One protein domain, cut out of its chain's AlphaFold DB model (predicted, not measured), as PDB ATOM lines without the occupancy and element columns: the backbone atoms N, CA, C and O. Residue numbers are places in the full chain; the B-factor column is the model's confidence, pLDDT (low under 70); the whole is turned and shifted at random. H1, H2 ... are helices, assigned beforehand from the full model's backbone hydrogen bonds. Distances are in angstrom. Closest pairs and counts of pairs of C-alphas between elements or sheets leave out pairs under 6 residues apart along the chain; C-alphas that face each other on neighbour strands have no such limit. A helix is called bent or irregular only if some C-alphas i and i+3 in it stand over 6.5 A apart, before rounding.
ATOM      1  N   SER A  13     137.877  40.448 176.770       57.22
ATOM      2  CA  SER A  13     137.327  41.787 176.536       57.22
ATOM      3  C   SER A  13     138.240  42.682 175.686       57.22
ATOM      4  O   SER A  13     137.775  43.308 174.731       57.22
ATOM      5  N   LEU A  14     139.548  42.702 175.966       60.62
ATOM      6  CA  LEU A  14     140.536  43.440 175.165       60.62
ATOM      7  C   LEU A  14     140.644  42.878 173.740       60.62
ATOM      8  O   LEU A  14     140.927  43.609 172.790       60.62
ATOM      9  N   ARG A  15     140.365  41.582 173.585       68.38
ATOM     10  CA  ARG A  15     140.419  40.846 172.321       68.38
ATOM     11  C   ARG A  15     139.300  41.242 171.359       68.38
ATOM     12  O   ARG A  15     139.552  41.513 170.185       68.38
ATOM     13  N   TRP A  16     138.066  41.332 171.852       66.12
ATOM     14  CA  TRP A  16     136.929  41.801 171.053       66.12
ATOM     15  C   TRP A  16     137.047  43.282 170.704       66.12
ATOM     16  O   TRP A  16     136.774  43.675 169.568       66.12
ATOM     17  N   PHE A  17     137.535  44.086 171.648       63.50
ATOM     18  CA  PHE A  17     137.808  45.499 171.414       63.50
ATOM     19  C   PHE A  17     138.835  45.706 170.286       63.50
ATOM     20  O   PHE A  17     138.658  46.572 169.429       63.50
ATOM     21  N   TRP A  18     139.863  44.853 170.208       71.25
ATOM     22  CA  TRP A  18     140.848  44.872 169.122       71.25
ATOM     23  C   TRP A  18     140.245  44.616 167.747       71.25
ATOM     24  O   TRP A  18     140.490  45.376 166.807       71.25
ATOM     25  N   LYS A  19     139.432  43.560 167.636       78.62
ATOM     26  CA  LYS A  19     138.751  43.227 166.386       78.62
ATOM     27  C   LYS A  19     137.866  44.388 165.932       78.62
ATOM     28  O   LYS A  19     137.842  44.683 164.746       78.62
ATOM     29  N   GLY A  20     137.208  45.080 166.863       79.75
ATOM     30  CA  GLY A  20     136.419  46.275 166.558       79.75
ATOM     31  C   GLY A  20     137.255  47.446 166.028       79.75
ATOM     32  O   GLY A  20     136.883  48.061 165.036       79.75
ATOM     33  N   LEU A  21     138.401  47.744 166.648       79.62
ATOM     34  CA  LEU A  21     139.200  48.926 166.294       79.62
ATOM     35  C   LEU A  21     140.157  48.745 165.110       79.62
ATOM     36  O   LEU A  21     140.554  49.741 164.500       79.62
ATOM     37  N   ARG A  22     140.585  47.510 164.826       83.12
ATOM     38  CA  ARG A  22     141.555  47.200 163.760       83.12
ATOM     39  C   ARG A  22     141.042  46.214 162.714       83.12
ATOM     40  O   ARG A  22     141.669  46.067 161.669       83.12
ATOM     41  N   GLY A  23     139.946  45.506 162.982       84.38
ATOM     42  CA  GLY A  23     139.435  44.467 162.082       84.38
ATOM     43  C   GLY A  23     140.318  43.217 162.002       84.38
ATOM     44  O   GLY A  23     140.206  42.473 161.032       84.38
ATOM     45  N   LYS A  24     141.219  42.998 162.969       86.38
ATOM     46  CA  LYS A  24     142.178  41.879 162.986       86.38
ATOM     47  C   LYS A  24     142.046  41.050 164.254       86.38
ATOM     48  O   LYS A  24     141.740  41.600 165.307       86.38
ATOM     49  N   THR A  25     142.293  39.745 164.177       85.38
ATOM     50  CA  THR A  25     142.367  38.838 165.334       85.38
ATOM     51  C   THR A  25     143.821  38.515 165.698       85.38
ATOM     52  O   THR A  25     144.675  38.347 164.833       85.38
ATOM     53  N   THR A  26     144.131  38.438 166.996       82.94
ATOM     54  CA  THR A  26     145.466  38.051 167.510       82.94
ATOM     55  C   THR A  26     145.515  36.619 168.030       82.94
ATOM     56  O   THR A  26     146.580  36.134 168.401       82.94
ATOM     57  N   GLU A  27     144.362  35.958 168.093       79.75
ATOM     58  CA  GLU A  27     144.202  34.592 168.577       79.75
ATOM     59  C   GLU A  27     143.207  33.844 167.688       79.75
ATOM     60  O   GLU A  27     142.326  34.484 167.097       79.75
ATOM     61  N   PRO A  28     143.357  32.515 167.560       84.75
ATOM     62  CA  PRO A  28     142.440  31.717 166.770       84.75
ATOM     63  C   PRO A  28     141.042  31.729 167.393       84.75
ATOM     64  O   PRO A  28     140.879  31.773 168.614       84.75
ATOM     65  N   VAL A  29     140.023  31.673 166.540       85.88
ATOM     66  CA  VAL A  29     138.643  31.460 166.977       85.88
ATOM     67  C   VAL A  29     138.393  29.963 166.974       85.88
ATOM     68  O   VAL A  29     138.306  29.347 165.912       85.88
ATOM     69  N   MET A  30     138.287  29.406 168.173       86.81
ATOM     70  CA  MET A  30     137.981  28.001 168.421       86.81
ATOM     71  C   MET A  30     136.501  27.743 168.100       86.81
ATOM     72  O   MET A  30     135.632  28.519 168.509       86.81
ATOM     73  N   ARG A  31     136.210  26.718 167.292       85.75
ATOM     74  CA  ARG A  31     134.853  26.418 166.780       85.75
ATOM     75  C   ARG A  31     134.469  24.948 166.955       85.75
ATOM     76  O   ARG A  31     133.535  24.477 166.311       85.75
ATOM     77  N   GLU A  32     135.125  24.243 167.876       87.38
ATOM     78  CA  GLU A  32     134.856  22.823 168.136       87.38
ATOM     79  C   GLU A  32     133.418  22.601 168.617       87.38
ATOM     80  O   GLU A  32     132.816  21.583 168.309       87.38
ATOM     81  N   MET A  33     132.824  23.581 169.310       84.25
ATOM     82  CA  MET A  33     131.434  23.502 169.788       84.25
ATOM     83  C   MET A  33     130.385  23.458 168.665       84.25
ATOM     84  O   MET A  33     129.223  23.170 168.936       84.25
ATOM     85  N   VAL A  34     130.769  23.786 167.429       90.50
ATOM     86  CA  VAL A  34     129.896  23.746 166.246       90.50
ATOM     87  C   VAL A  34     130.415  22.777 165.178       90.50
ATOM     88  O   VAL A  34     130.030  22.907 164.020       90.50
ATOM     89  N   ASP A  35     131.293  21.834 165.551       90.12
ATOM     90  CA  ASP A  35     131.935  20.864 164.648       90.12
ATOM     91  C   ASP A  35     132.576  21.521 163.407       90.12
ATOM     92  O   ASP A  35     132.530  20.995 162.293       90.12
ATOM     93  N   GLN A  36     133.173  22.706 163.585       92.69
ATOM     94  CA  GLN A  36     133.877  23.432 162.525       92.69
ATOM     95  C   GLN A  36     135.357  23.589 162.844       92.69
ATOM     96  O   GLN A  36     135.763  23.661 164.004       92.69
ATOM     97  N   GLU A  37     136.162  23.709 161.787       91.44
ATOM     98  CA  GLU A  37     137.582  23.991 161.945       91.44
ATOM     99  C   GLU A  37     137.819  25.373 162.586       91.44
ATOM    100  O   GLU A  37     137.085  26.335 162.303       91.44
ATOM    101  N   PRO A  38     138.857  25.498 163.438       89.88
ATOM    102  CA  PRO A  38     139.252  26.773 164.012       89.88
ATOM    103  C   PRO A  38     139.635  27.786 162.933       89.88
ATOM    104  O   PRO A  38     140.338  27.467 161.973       89.88
ATOM    105  N   ILE A  39     139.235  29.044 163.116       89.62
ATOM    106  CA  ILE A  39     139.715  30.131 162.257       89.62
ATOM    107  C   ILE A  39     141.066  30.594 162.812       89.62
ATOM    108  O   ILE A  39     141.119  30.982 163.984       89.62
ATOM    109  N   PRO A  40     142.150  30.595 162.016       89.56
ATOM    110  CA  PRO A  40     143.454  31.044 162.487       89.56
ATOM    111  C   PRO A  40     143.448  32.540 162.834       89.56
ATOM    112  O   PRO A  40     142.652  33.321 162.313       89.56
ATOM    113  N   ALA A  41     144.364  32.942 163.716       89.19
ATOM    114  CA  ALA A  41     144.595  34.351 164.013       89.19
ATOM    115  C   ALA A  41     145.113  35.088 162.771       89.19
ATOM    116  O   ALA A  41     146.013  34.589 162.094       89.19
ATOM    117  N   ASP A  42     144.625  36.305 162.523       89.50
ATOM    118  CA  ASP A  42     145.173  37.154 161.463       89.50
ATOM    119  C   ASP A  42     146.627  37.547 161.759       89.50
ATOM    120  O   ASP A  42     147.456  37.631 160.852       89.50
ATOM    121  N   TRP A  43     146.938  37.814 163.034       87.81
ATOM    122  CA  TRP A  43     148.243  38.290 163.486       87.81
ATOM    123  C   TRP A  43     148.890  37.374 164.513       87.81
ATOM    124  O   TRP A  43     148.286  36.952 165.495       87.81
ATOM    125  N   THR A  44     150.190  37.165 164.329       88.69
ATOM    126  CA  THR A  44     151.061  36.495 165.297       88.69
ATOM    127  C   THR A  44     151.603  37.482 166.331       88.69
ATOM    128  O   THR A  44     151.665  38.686 166.071       88.69
ATOM    129  N   TYR A  45     152.096  36.979 167.470       84.56
ATOM    130  CA  TYR A  45     152.757  37.793 168.507       84.56
ATOM    131  C   TYR A  45     153.862  38.698 167.949       84.56
ATOM    132  O   TYR A  45     153.934  39.880 168.269       84.56
ATOM    133  N   SER A  46     154.697  38.171 167.049       87.75
ATOM    134  CA  SER A  46     155.747  38.961 166.393       87.75
ATOM    135  C   SER A  46     155.175  40.146 165.604       87.75
ATOM    136  O   SER A  46     155.758  41.225 165.592       87.75
ATOM    137  N   THR A  47     154.006  39.962 164.989       88.62
ATOM    138  CA  THR A  47     153.349  41.002 164.195       88.62
ATOM    139  C   THR A  47     152.753  42.080 165.086       88.62
ATOM    140  O   THR A  47     153.077  43.244 164.894       88.62
ATOM    141  N   TYR A  48     151.923  41.719 166.071       86.19
ATOM    142  CA  TYR A  48     151.211  42.724 166.867       86.19
ATOM    143  C   TYR A  48     152.048  43.340 168.000       86.19
ATOM    144  O   TYR A  48     151.715  44.423 168.469       86.19
ATOM    145  N   CYS A  49     153.109  42.671 168.463       87.69
ATOM    146  CA  CYS A  49     153.889  43.128 169.618       87.69
ATOM    147  C   CYS A  49     155.261  43.705 169.241       87.69
ATOM    148  O   CYS A  49     155.709  44.662 169.865       87.69
ATOM    149  N   ARG A  50     155.950  43.147 168.233       90.00
ATOM    150  CA  ARG A  50     157.346  43.522 167.914       90.00
ATOM    151  C   ARG A  50     157.492  44.482 166.737       90.00
ATOM    152  O   ARG A  50     158.602  44.936 166.474       90.00
ATOM    153  N   LYS A  51     156.408  44.771 166.019       91.00
ATOM    154  CA  LYS A  51     156.390  45.723 164.904       91.00
ATOM    155  C   LYS A  51     155.498  46.903 165.244       91.00
ATOM    156  O   LYS A  51     154.473  46.727 165.900       91.00
ATOM    157  N   TYR A  52     155.885  48.081 164.763       91.56
ATOM    158  CA  TYR A  52     155.015  49.246 164.806       91.56
ATOM    159  C   TYR A  52     153.764  48.993 163.970       91.56
ATOM    160  O   TYR A  52     153.836  48.458 162.862       91.56
ATOM    161  N   LEU A  53     152.612  49.355 164.525       89.25
ATOM    162  CA  LEU A  53     151.306  49.083 163.925       89.25
ATOM    163  C   LEU A  53     150.739  50.273 163.144       89.25
ATOM    164  O   LEU A  53     149.548  50.275 162.824       89.25
ATOM    165  N   ASP A  54     151.566  51.273 162.848       89.06
ATOM    166  CA  ASP A  54     151.189  52.522 162.179       89.06
ATOM    167  C   ASP A  54     150.683  52.308 160.748       89.06
ATOM    168  O   ASP A  54     149.793  53.026 160.302       89.06
ATOM    169  N   GLU A  55     151.201  51.298 160.044       85.62
ATOM    170  CA  GLU A  55     150.756  50.947 158.685       85.62
ATOM    171  C   GLU A  55     149.420  50.190 158.670       85.62
ATOM    172  O   GLU A  55     148.792  50.028 157.624       85.62
ATOM    173  N   SER A  56     148.970  49.706 159.829       84.94
ATOM    174  CA  SER A  56     147.704  48.992 159.940       84.94
ATOM    175  C   SER A  56     146.567  49.935 160.317       84.94
ATOM    176  O   SER A  56     146.734  50.865 161.106       84.94
ATOM    177  N   VAL A  57     145.378  49.655 159.779       86.44
ATOM    178  CA  VAL A  57     144.170  50.429 160.070       86.44
ATOM    179  C   VAL A  57     143.909  50.461 161.574       86.44
ATOM    180  O   VAL A  57     143.837  49.422 162.232       86.44
ATOM    181  N   TYR A  58     143.750  51.673 162.100       86.94
ATOM    182  CA  TYR A  58     143.347  51.920 163.474       86.94
ATOM    183  C   TYR A  58     142.426  53.124 163.531       86.94
ATOM    184  O   TYR A  58     142.838  54.247 163.237       86.94
ATOM    185  N   ILE A  59     141.176  52.881 163.916       88.44
ATOM    186  CA  ILE A  59     140.105  53.879 163.843       88.44
ATOM    187  C   ILE A  59     140.484  55.210 164.530       88.44
ATOM    188  O   ILE A  59     140.362  56.254 163.887       88.44
ATOM    189  N   PRO A  60     141.024  55.238 165.767       86.44
ATOM    190  CA  PRO A  60     141.388  56.504 166.412       86.44
ATOM    191  C   PRO A  60     142.425  57.337 165.652       86.44
ATOM    192  O   PRO A  60     142.348  58.565 165.646       86.44
ATOM    193  N   VAL A  61     143.370  56.678 164.974       89.38
ATOM    194  CA  VAL A  61     144.388  57.347 164.153       89.38
ATOM    195  C   VAL A  61     143.760  57.966 162.904       89.38
ATOM    196  O   VAL A  61     144.117  59.084 162.548       89.38
ATOM    197  N   GLN A  62     142.770  57.312 162.294       90.25
ATOM    198  CA  GLN A  62     142.050  57.877 161.148       90.25
ATOM    199  C   GLN A  62     141.296  59.164 161.520       90.25
ATOM    200  O   GLN A  62     141.381  60.159 160.801       90.25
ATOM    201  N   TYR A  63     140.619  59.193 162.671       89.81
ATOM    202  CA  TYR A  63     139.971  60.414 163.171       89.81
ATOM    203  C   TYR A  63     140.988  61.517 163.478       89.81
ATOM    204  O   TYR A  63     140.801  62.675 163.105       89.81
ATOM    205  N   ARG A  64     142.107  61.162 164.114       89.12
ATOM    206  CA  ARG A  64     143.199  62.103 164.393       89.12
ATOM    207  C   ARG A  64     143.720  62.747 163.104       89.12
ATOM    208  O   ARG A  64     143.869  63.967 163.051       89.12
ATOM    209  N   ASP A  65     143.975  61.936 162.080       90.50
ATOM    210  CA  ASP A  65     144.603  62.366 160.826       90.50
ATOM    211  C   ASP A  65     143.637  63.145 159.917       90.50
ATOM    212  O   ASP A  65     144.074  63.969 159.118       90.50
ATOM    213  N   THR A  66     142.322  62.968 160.091       92.06
ATOM    214  CA  THR A  66     141.276  63.766 159.419       92.06
ATOM    215  C   THR A  66     140.967  65.093 160.124       92.06
ATOM    216  O   THR A  66     140.137  65.867 159.652       92.06
ATOM    217  N   GLY A  67     141.662  65.402 161.224       89.62
ATOM    218  CA  GLY A  67     141.588  66.695 161.907       89.62
ATOM    219  C   GLY A  67     140.706  66.725 163.157       89.62
ATOM    220  O   GLY A  67     140.614  67.777 163.800       89.62
ATOM    221  N   TYR A  68     140.109  65.595 163.557       88.31
ATOM    222  CA  TYR A  68     139.376  65.513 164.819       88.31
ATOM    223  C   TYR A  68     140.321  65.685 166.011       88.31
ATOM    224  O   TYR A  68     141.507  65.338 165.978       88.31
ATOM    225  N   LYS A  69     139.763  66.221 167.099       89.12
ATOM    226  CA  LYS A  69     140.417  66.228 168.406       89.12
ATOM    227  C   LYS A  69     140.144  64.890 169.071       89.12
ATOM    228  O   LYS A  69     138.997  64.571 169.364       89.12
ATOM    229  N   THR A  70     141.192  64.113 169.289       89.38
ATOM    230  CA  THR A  70     141.106  62.760 169.816       89.38
ATOM    231  C   THR A  70     141.603  62.709 171.253       89.38
ATOM    232  O   THR A  70     142.629  63.298 171.618       89.38
ATOM    233  N   PHE A  71     140.844  61.996 172.077       89.94
ATOM    234  CA  PHE A  71     141.103  61.818 173.495       89.94
ATOM    235  C   PHE A  71     141.072  60.332 173.845       89.94
ATOM    236  O   PHE A  71     140.117  59.632 173.516       89.94
ATOM    237  N   GLY A  72     142.121  59.870 174.523       88.00
ATOM    238  CA  GLY A  72     142.228  58.515 175.041       88.00
ATOM    239  C   GLY A  72     142.178  58.479 176.557       88.00
ATOM    240  O   GLY A  72     143.046  59.047 177.226       88.00
ATOM    241  N   ALA A  73     141.218  57.739 177.097       86.56
ATOM    242  CA  ALA A  73     141.163  57.413 178.512       86.56
ATOM    243  C   ALA A  73     141.120  55.897 178.679       86.56
ATOM    244  O   ALA A  73     140.111  55.265 178.386       86.56
ATOM    245  N   GLN A  74     142.234  55.328 179.126       77.50
ATOM    246  CA  GLN A  74     142.347  53.920 179.496       77.50
ATOM    247  C   GLN A  74     142.583  53.869 181.006       77.50
ATOM    248  O   GLN A  74     143.428  54.611 181.509       77.50
ATOM    249  N   ASP A  75     141.832  53.027 181.707       70.56
ATOM    250  CA  ASP A  75     141.906  52.799 183.158       70.56
ATOM    251  C   ASP A  75     142.653  51.513 183.530       70.56
ATOM    252  O   ASP A  75     142.766  51.182 184.711       70.56
ATOM    253  N   TYR A  76     143.180  50.791 182.537       72.25
ATOM    254  CA  TYR A  76     143.944  49.569 182.748       72.25
ATOM    255  C   TYR A  76     145.434  49.767 182.460       72.25
ATOM    256  O   TYR A  76     145.841  50.513 181.567       72.25
ATOM    257  N   SER A  77     146.264  49.076 183.245       63.72
ATOM    258  CA  SER A  77     147.725  49.210 183.222       63.72
ATOM    259  C   SER A  77     148.344  48.759 181.899       63.72
ATOM    260  O   SER A  77     149.360  49.320 181.472       63.72
ATOM    261  N   ALA A  78     147.707  47.789 181.249       69.88
ATOM    262  CA  ALA A  78     148.064  47.281 179.943       69.88
ATOM    263  C   ALA A  78     146.943  47.580 178.945       69.88
ATOM    264  O   ALA A  78     145.761  47.398 179.219       69.88
ATOM    265  N   SER A  79     147.310  47.994 177.746       68.88
ATOM    266  CA  SER A  79     146.390  47.981 176.616       68.88
ATOM    267  C   SER A  79     147.085  47.385 175.424       68.88
ATOM    268  O   SER A  79     148.280  47.124 175.447       68.88
ATOM    269  N   LEU A  80     146.344  47.146 174.358       65.19
ATOM    270  CA  LEU A  80     146.901  46.394 173.250       65.19
ATOM    271  C   LEU A  80     147.954  47.171 172.443       65.19
ATOM    272  O   LEU A  80     148.757  46.568 171.744       65.19
ATOM    273  N   LEU A  81     147.977  48.501 172.579       77.50
ATOM    274  CA  LEU A  81     149.047  49.363 172.060       77.50
ATOM    275  C   LEU A  81     150.064  49.757 173.127       77.50
ATOM    276  O   LEU A  81     151.142  50.228 172.791       77.50
ATOM    277  N   ASN A  82     149.732  49.543 174.397       75.88
ATOM    278  CA  ASN A  82     150.585  49.825 175.540       75.88
ATOM    279  C   ASN A  82     150.657  48.581 176.433       75.88
ATOM    280  O   ASN A  82     150.211  48.592 177.584       75.88
ATOM    281  N   PHE A  83     151.142  47.478 175.858       80.25
ATOM    282  CA  PHE A  83     151.336  46.213 176.559       80.25
ATOM    283  C   PHE A  83     152.815  46.085 176.940       80.25
ATOM    284  O   PHE A  83     153.669  46.457 176.126       80.25
ATOM    285  N   PRO A  84     153.158  45.560 178.131       79.12
ATOM    286  CA  PRO A  84     154.552  45.367 178.510       79.12
ATOM    287  C   PRO A  84     155.346  44.627 177.425       79.12
ATOM    288  O   PRO A  84     154.938  43.564 176.960       79.12
ATOM    289  N   ASN A  85     156.499  45.183 177.046       82.81
ATOM    290  CA  ASN A  85     157.408  44.651 176.019       82.81
ATOM    291  C   ASN A  85     156.894  44.688 174.565       82.81
ATOM    292  O   ASN A  85     157.565  44.139 173.689       82.81
ATOM    293  N   CYS A  86     155.759  45.333 174.287       87.06
ATOM    294  CA  CYS A  86     155.298  45.583 172.923       87.06
ATOM    295  C   CYS A  86     155.598  47.020 172.487       87.06
ATOM    296  O   CYS A  86     155.538  47.945 173.292       87.06
ATOM    297  N   VAL A  87     155.907  47.208 171.202       89.88
ATOM    298  CA  VAL A  87     156.281  48.524 170.652       89.88
ATOM    299  C   VAL A  87     155.074  49.415 170.349       89.88
ATOM    300  O   VAL A  87     155.190  50.633 170.404       89.88
ATOM    301  N   GLY A  88     153.911  48.823 170.056       88.69
ATOM    302  CA  GLY A  88     152.668  49.563 169.833       88.69
ATOM    303  C   GLY A  88     152.679  50.413 168.560       88.69
ATOM    304  O   GLY A  88     152.903  49.901 167.461       88.69
ATOM    305  N   LEU A  89     152.375  51.704 168.706       88.94
ATOM    306  CA  LEU A  89     152.422  52.697 167.630       88.94
ATOM    307  C   LEU A  89     153.622  53.625 167.810       88.94
ATOM    308  O   LEU A  89     153.902  54.075 168.919       88.94
ATOM    309  N   GLU A  90     154.277  53.972 166.708       90.31
ATOM    310  CA  GLU A  90     155.305  55.008 166.667       90.31
ATOM    311  C   GLU A  90     154.670  56.395 166.842       90.31
ATOM    312  O   GLU A  90     155.138  57.227 167.626       90.31
ATOM    313  N   LYS A  91     153.550  56.648 166.154       88.75
ATOM    314  CA  LYS A  91     152.783  57.889 166.283       88.75
ATOM    315  C   LYS A  91     151.698  57.745 167.342       88.75
ATOM    316  O   LYS A  91     150.789  56.929 167.201       88.75
ATOM    317  N   ARG A  92     151.714  58.645 168.332       84.00
ATOM    318  CA  ARG A  92     150.710  58.710 169.413       84.00
ATOM    319  C   ARG A  92     149.285  58.660 168.883       84.00
ATOM    320  O   ARG A  92     148.865  59.560 168.161       84.00
ATOM    321  N   GLU A  93     148.525  57.667 169.305       83.44
ATOM    322  CA  GLU A  93     147.149  57.422 168.886       83.44
ATOM    323  C   GLU A  93     146.200  58.603 169.151       83.44
ATOM    324  O   GLU A  93     145.320  58.889 168.340       83.44
ATOM    325  N   PHE A  94     146.411  59.315 170.260       88.19
ATOM    326  CA  PHE A  94     145.563  60.403 170.726       88.19
ATOM    327  C   PHE A  94     146.389  61.675 170.916       88.19
ATOM    328  O   PHE A  94     147.524  61.621 171.397       88.19
ATOM    329  N   GLN A  95     145.814  62.837 170.588       89.00
ATOM    330  CA  GLN A  95     146.460  64.115 170.914       89.00
ATOM    331  C   GLN A  95     146.385  64.410 172.421       89.00
ATOM    332  O   GLN A  95     147.295  65.034 172.965       89.00
ATOM    333  N   HIS A  96     145.336  63.924 173.096       90.38
ATOM    334  CA  HIS A  96     145.160  64.016 174.547       90.38
ATOM    335  C   HIS A  96     145.037  62.630 175.164       90.38
ATOM    336  O   HIS A  96     144.275  61.800 174.675       90.38
ATOM    337  N   SER A  97     145.753  62.379 176.258       87.62
ATOM    338  CA  SER A  97     145.736  61.081 176.932       87.62
ATOM    339  C   SER A  97     145.689  61.242 178.445       87.62
ATOM    340  O   SER A  97     146.436  62.036 179.016       87.62
ATOM    341  N   TYR A  98     144.827  60.457 179.091       89.25
ATOM    342  CA  TYR A  98     144.742  60.348 180.549       89.25
ATOM    343  C   TYR A  98     145.891  59.517 181.148       89.25
ATOM    344  O   TYR A  98     146.264  59.710 182.305       89.25
ATOM    345  N   ARG A  99     146.501  58.621 180.359       85.56
ATOM    346  CA  ARG A  99     147.483  57.633 180.840       85.56
ATOM    347  C   ARG A  99     148.669  58.230 181.614       85.56
ATOM    348  O   ARG A  99     149.040  57.645 182.630       85.56
ATOM    349  N   PRO A 100     149.267  59.371 181.218       87.75
ATOM    350  CA  PRO A 100     150.342  59.977 182.001       87.75
ATOM    351  C   PRO A 100     149.912  60.359 183.422       87.75
ATOM    352  O   PRO A 100     150.686  60.195 184.359       87.75
ATOM    353  N   PHE A 101     148.679  60.842 183.597       89.81
ATOM    354  CA  PHE A 101     148.155  61.186 184.916       89.81
ATOM    355  C   PHE A 101     147.894  59.934 185.758       89.81
ATOM    356  O   PHE A 101     148.306  59.888 186.913       89.81
ATOM    357  N   ASP A 102     147.297  58.899 185.163       87.62
ATOM    358  CA  ASP A 102     147.104  57.594 185.804       87.62
ATOM    359  C   ASP A 102     148.433  57.001 186.311       87.62
ATOM    360  O   ASP A 102     148.563  56.644 187.481       87.62
ATOM    361  N   LEU A 103     149.476  57.015 185.471       87.06
ATOM    362  CA  LEU A 103     150.822  56.588 185.863       87.06
ATOM    363  C   LEU A 103     151.354  57.393 187.055       87.06
ATOM    364  O   LEU A 103     151.862  56.806 188.010       87.06
ATOM    365  N   LEU A 104     151.216  58.720 187.037       90.94
ATOM    366  CA  LEU A 104     151.653  59.574 188.146       90.94
ATOM    367  C   LEU A 104     150.921  59.241 189.453       90.94
ATOM    368  O   LEU A 104     151.567  59.177 190.497       90.94
ATOM    369  N   LEU A 105     149.614  58.957 189.404       90.25
ATOM    370  CA  LEU A 105     148.862  58.502 190.578       90.25
ATOM    371  C   LEU A 105     149.372  57.156 191.109       90.25
ATOM    372  O   LEU A 105     149.398  56.948 192.320       90.25
ATOM    373  N   THR A 106     149.812  56.242 190.239       85.50
ATOM    374  CA  THR A 106     150.397  54.968 190.698       85.50
ATOM    375  C   THR A 106     151.781  55.131 191.333       85.50
ATOM    376  O   THR A 106     152.139  54.343 192.207       85.50
ATOM    377  N   MET A 107     152.542  56.154 190.931       90.06
ATOM    378  CA  MET A 107     153.913  56.391 191.397       90.06
ATOM    379  C   MET A 107     153.986  57.290 192.637       90.06
ATOM    380  O   MET A 107     154.904  57.143 193.444       90.06
ATOM    381  N   ASP A 108     153.033  58.209 192.820       95.25
ATOM    382  CA  ASP A 108     153.022  59.161 193.931       95.25
ATOM    383  C   ASP A 108     151.834  58.922 194.874       95.25
ATOM    384  O   ASP A 108     150.672  59.224 194.583       95.25
ATOM    385  N   ARG A 109     152.152  58.443 196.082       94.44
ATOM    386  CA  ARG A 109     151.167  58.185 197.137       94.44
ATOM    387  C   ARG A 109     150.391  59.438 197.554       94.44
ATOM    388  O   ARG A 109     149.212  59.321 197.882       94.44
ATOM    389  N   LYS A 110     151.015  60.619 197.587       95.75
ATOM    390  CA  LYS A 110     150.341  61.868 197.979       95.75
ATOM    391  C   LYS A 110     149.323  62.276 196.923       95.75
ATOM    392  O   LYS A 110     148.200  62.621 197.283       95.75
ATOM    393  N   LEU A 111     149.689  62.176 195.643       93.62
ATOM    394  CA  LEU A 111     148.756  62.437 194.546       93.62
ATOM    395  C   LEU A 111     147.599  61.438 194.562       93.62
ATOM    396  O   LEU A 111     146.444  61.853 194.484       93.62
ATOM    397  N   LYS A 112     147.880  60.146 194.765       92.75
ATOM    398  CA  LYS A 112     146.835  59.124 194.904       92.75
ATOM    399  C   LYS A 112     145.865  59.429 196.043       92.75
ATOM    400  O   LYS A 112     144.653  59.346 195.866       92.75
ATOM    401  N   ILE A 113     146.378  59.833 197.206       93.56
ATOM    402  CA  ILE A 113     145.524  60.211 198.337       93.56
ATOM    403  C   ILE A 113     144.656  61.419 197.975       93.56
ATOM    404  O   ILE A 113     143.453  61.384 198.216       93.56
ATOM    405  N   ALA A 114     145.235  62.460 197.377       93.56
ATOM    406  CA  ALA A 114     144.518  63.689 197.049       93.56
ATOM    407  C   ALA A 114     143.445  63.501 195.960       93.56
ATOM    408  O   ALA A 114     142.396  64.139 196.019       93.56
ATOM    409  N   HIS A 115     143.700  62.640 194.972       91.62
ATOM    410  CA  HIS A 115     142.848  62.493 193.787       91.62
ATOM    411  C   HIS A 115     141.944  61.257 193.796       91.62
ATOM    412  O   HIS A 115     140.975  61.232 193.040       91.62
ATOM    413  N   GLU A 116     142.222  60.258 194.635       91.56
ATOM    414  CA  GLU A 116     141.428  59.027 194.716       91.56
ATOM    415  C   GLU A 116     140.974  58.730 196.146       91.56
ATOM    416  O   GLU A 116     139.780  58.718 196.433       91.56
ATOM    417  N   THR A 117     141.910  58.532 197.080       91.56
ATOM    418  CA  THR A 117     141.578  57.963 198.399       91.56
ATOM    419  C   THR A 117     140.785  58.911 199.299       91.56
ATOM    420  O   THR A 117     139.732  58.528 199.798       91.56
ATOM    421  N   ALA A 118     141.267  60.136 199.523       92.75
ATOM    422  CA  ALA A 118     140.608  61.110 200.394       92.75
ATOM    423  C   ALA A 118     139.232  61.573 199.876       92.75
ATOM    424  O   ALA A 118     138.317  61.679 200.689       92.75
ATOM    425  N   PRO A 119     139.038  61.829 198.566       92.19
ATOM    426  CA  PRO A 119     137.723  62.189 198.041       92.19
ATOM    427  C   PRO A 119     136.819  60.976 197.744       92.19
ATOM    428  O   PRO A 119     135.731  61.175 197.208       92.19
ATOM    429  N   CYS A 120     137.248  59.744 198.054       90.25
ATOM    430  CA  CYS A 120     136.535  58.500 197.728       90.25
ATOM    431  C   CYS A 120     136.210  58.352 196.227       90.25
ATOM    432  O   CYS A 120     135.116  57.936 195.849       90.25
ATOM    433  N   LEU A 121     137.167  58.700 195.363       88.94
ATOM    434  CA  LEU A 121     137.052  58.621 193.907       88.94
ATOM    435  C   LEU A 121     137.901  57.468 193.354       88.94
ATOM    436  O   LEU A 121     139.041  57.276 193.756       88.94
ATOM    437  N   GLY A 122     137.367  56.723 192.386       84.38
ATOM    438  CA  GLY A 122     138.156  55.819 191.535       84.38
ATOM    439  C   GLY A 122     138.740  56.504 190.290       84.38
ATOM    440  O   GLY A 122     138.299  57.600 189.928       84.38
ATOM    441  N   SER A 123     139.652  55.818 189.588       83.94
ATOM    442  CA  SER A 123     140.311  56.307 188.358       83.94
ATOM    443  C   SER A 123     139.311  56.789 187.290       83.94
ATOM    444  O   SER A 123     139.479  57.870 186.725       83.94
ATOM    445  N   HIS A 124     138.174  56.098 187.124       87.56
ATOM    446  CA  HIS A 124     137.095  56.513 186.215       87.56
ATOM    447  C   HIS A 124     136.542  57.924 186.502       87.56
ATOM    448  O   HIS A 124     136.207  58.656 185.576       87.56
ATOM    449  N   ASN A 125     136.492  58.367 187.764       91.25
ATOM    450  CA  ASN A 125     136.036  59.725 188.094       91.25
ATOM    451  C   ASN A 125     137.043  60.776 187.626       91.25
ATOM    452  O   ASN A 125     136.664  61.843 187.141       91.25
ATOM    453  N   ASN A 126     138.334  60.481 187.769       89.62
ATOM    454  CA  ASN A 126     139.393  61.356 187.289       89.62
ATOM    455  C   ASN A 126     139.417  61.401 185.755       89.62
ATOM    456  O   ASN A 126     139.596  62.483 185.193       89.62
ATOM    457  N   MET A 127     139.130  60.283 185.081       91.00
ATOM    458  CA  MET A 127     138.929  60.251 183.629       91.00
ATOM    459  C   MET A 127     137.766  61.139 183.192       91.00
ATOM    460  O   MET A 127     137.940  61.928 182.269       91.00
ATOM    461  N   LEU A 128     136.610  61.070 183.864       92.06
ATOM    462  CA  LEU A 128     135.448  61.911 183.543       92.06
ATOM    463  C   LEU A 128     135.744  63.405 183.748       92.06
ATOM    464  O   LEU A 128     135.399  64.224 182.900       92.06
ATOM    465  N   LYS A 129     136.462  63.769 184.816       91.38
ATOM    466  CA  LYS A 129     136.930  65.152 185.028       91.38
ATOM    467  C   LYS A 129     137.908  65.606 183.945       91.38
ATOM    468  O   LYS A 129     137.907  66.769 183.543       91.38
ATOM    469  N   TYR A 130     138.782  64.713 183.488       91.69
ATOM    470  CA  TYR A 130     139.724  65.026 182.419       91.69
ATOM    471  C   TYR A 130     139.010  65.169 181.070       91.69
ATOM    472  O   TYR A 130     139.300  66.096 180.316       91.69
ATOM    473  N   LEU A 131     138.020  64.315 180.811       91.94
ATOM    474  CA  LEU A 131     137.122  64.405 179.669       91.94
ATOM    475  C   LEU A 131     136.374  65.746 179.651       91.94
ATOM    476  O   LEU A 131     136.348  66.423 178.627       91.94
ATOM    477  N   GLU A 132     135.824  66.172 180.786       92.75
ATOM    478  CA  GLU A 132     135.177  67.477 180.923       92.75
ATOM    479  C   GLU A 132     136.143  68.627 180.592       92.75
ATOM    480  O   GLU A 132     135.785  69.563 179.874       92.75
ATOM    481  N   LYS A 133     137.391  68.570 181.072       91.62
ATOM    482  CA  LYS A 133     138.418  69.572 180.733       91.62
ATOM    483  C   LYS A 133     138.746  69.577 179.243       91.62
ATOM    484  O   LYS A 133     138.842  70.650 178.653       91.62
ATOM    485  N   PHE A 134     138.896  68.398 178.644       91.06
ATOM    486  CA  PHE A 134     139.127  68.242 177.212       91.06
ATOM    487  C   PHE A 134     137.983  68.876 176.410       91.06
ATOM    488  O   PHE A 134     138.229  69.770 175.603       91.06
ATOM    489  N   LEU A 135     136.735  68.519 176.716       89.75
ATOM    490  CA  LEU A 135     135.530  69.104 176.125       89.75
ATOM    491  C   LEU A 135     135.507  70.633 176.230       89.75
ATOM    492  O   LEU A 135     135.294  71.339 175.245       89.75
ATOM    493  N   ASN A 136     135.790  71.155 177.422       90.00
ATOM    494  CA  ASN A 136     135.791  72.589 177.683       90.00
ATOM    495  C   ASN A 136     136.951  73.343 177.011       90.00
ATOM    496  O   ASN A 136     136.835  74.552 176.808       90.00
ATOM    497  N   SER A 137     138.048  72.667 176.657       88.44
ATOM    498  CA  SER A 137     139.172  73.280 175.938       88.44
ATOM    499  C   SER A 137     138.870  73.552 174.460       88.44
ATOM    500  O   SER A 137     139.533  74.381 173.841       88.44
ATOM    501  N   TYR A 138     137.833  72.907 173.916       83.50
ATOM    502  CA  TYR A 138     137.428  72.997 172.512       83.50
ATOM    503  C   TYR A 138     136.064  73.676 172.311       83.50
ATOM    504  O   TYR A 138     135.390  73.422 171.313       83.50
TER     505      TYR A 138
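Overview. This is residues 13 to 138 of the 148 residues of an uncharacterized protein of Ancylostoma duodenale (UniProt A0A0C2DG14). The model is a loose, elongated string of short helices and long loops, with three helices grouped at one end: H4, H5 and H6 make a splayed U, H5 lying across its closed end. Residues 66 to 98, with no named element, wind between this U and the part with H1, H2 and H3; at the other end, the stretch of residues 23 to 44 runs out and folds back. A short parallel pairing joins residues 71 to 72 with residues 96 to 97 inside the winding stretch. The printed part has 126 residues with six named helices, in order H1 to H6, and no named strand; the class is all helix, though 56 residues, under half, are in named elements. The radius of gyration of the C-alphas is 17.8 A, and the spans are 54 by 35 by 26 A.

Along the chain. H1, residues 13 to 22, begins with C-alpha 13 at (137.327, 41.787, 176.536) and is 14.5 A long from first to last C-alpha. H2, residues 45 to 50, measures 7.4 A; it is neither bent nor irregular, but only just: C-alphas 47 and 50 are 6.0 A apart. H3, residues 59 to 65, measures 10.1 A. H4, residues 99 to 107, measures 12.4 A and begins with C-alpha 99 at (147.483, 57.633, 180.840). H5, residues 109 to 117, measures 9.7 A and is only just irregular, with C-alphas 114 and 117 6.6 A apart. H6, residues 123 to 137, is the longest at 21.1 A and ends with C-alpha 137 at (139.172, 73.280, 175.938).

Arrangement. H1 and H3 only just touch, with 3 pairs of C-alphas within 8 A; the closest, those of Leu 21 and Ile 59, are 5.6 A apart. They run the same way at a steep tilt of 45 degrees. H2 touches no helix and is apart from H1 and H3. H3 and H4 are apart. H4 and H5 touch only at the corner by their link, opposite ways at a steep tilt of 64 degrees; their closest C-alphas, of Leu 105 and Lys 112, are 4.8 A apart. H5 and H6 are close but not clearly touching, about perpendicular at 86 degrees, with the closest C-alphas, of Glu 116 and Ser 123, 7.0 A apart. H4 and H6 are also close but not clearly touching, opposite ways at a steep tilt of 39 degrees; their closest C-alphas, of Asp 102 and Ser 123, are 7.4 A apart. In H1, H2, H3, H4, H5 and H6 every O i to N i+4 pair is within hydrogen-bond range.

Size, cuts and confidence. The two C-alphas farthest apart are those of Asp 35 and Lys 110, at 56.0 A. The printed part has no cut. The links H1 to H2 and H3 to H4 are long, with 22 and 33 residues. The mean pLDDT of the printed part is 86.0; residues 13 to 17 and 77 to 80 are under 70.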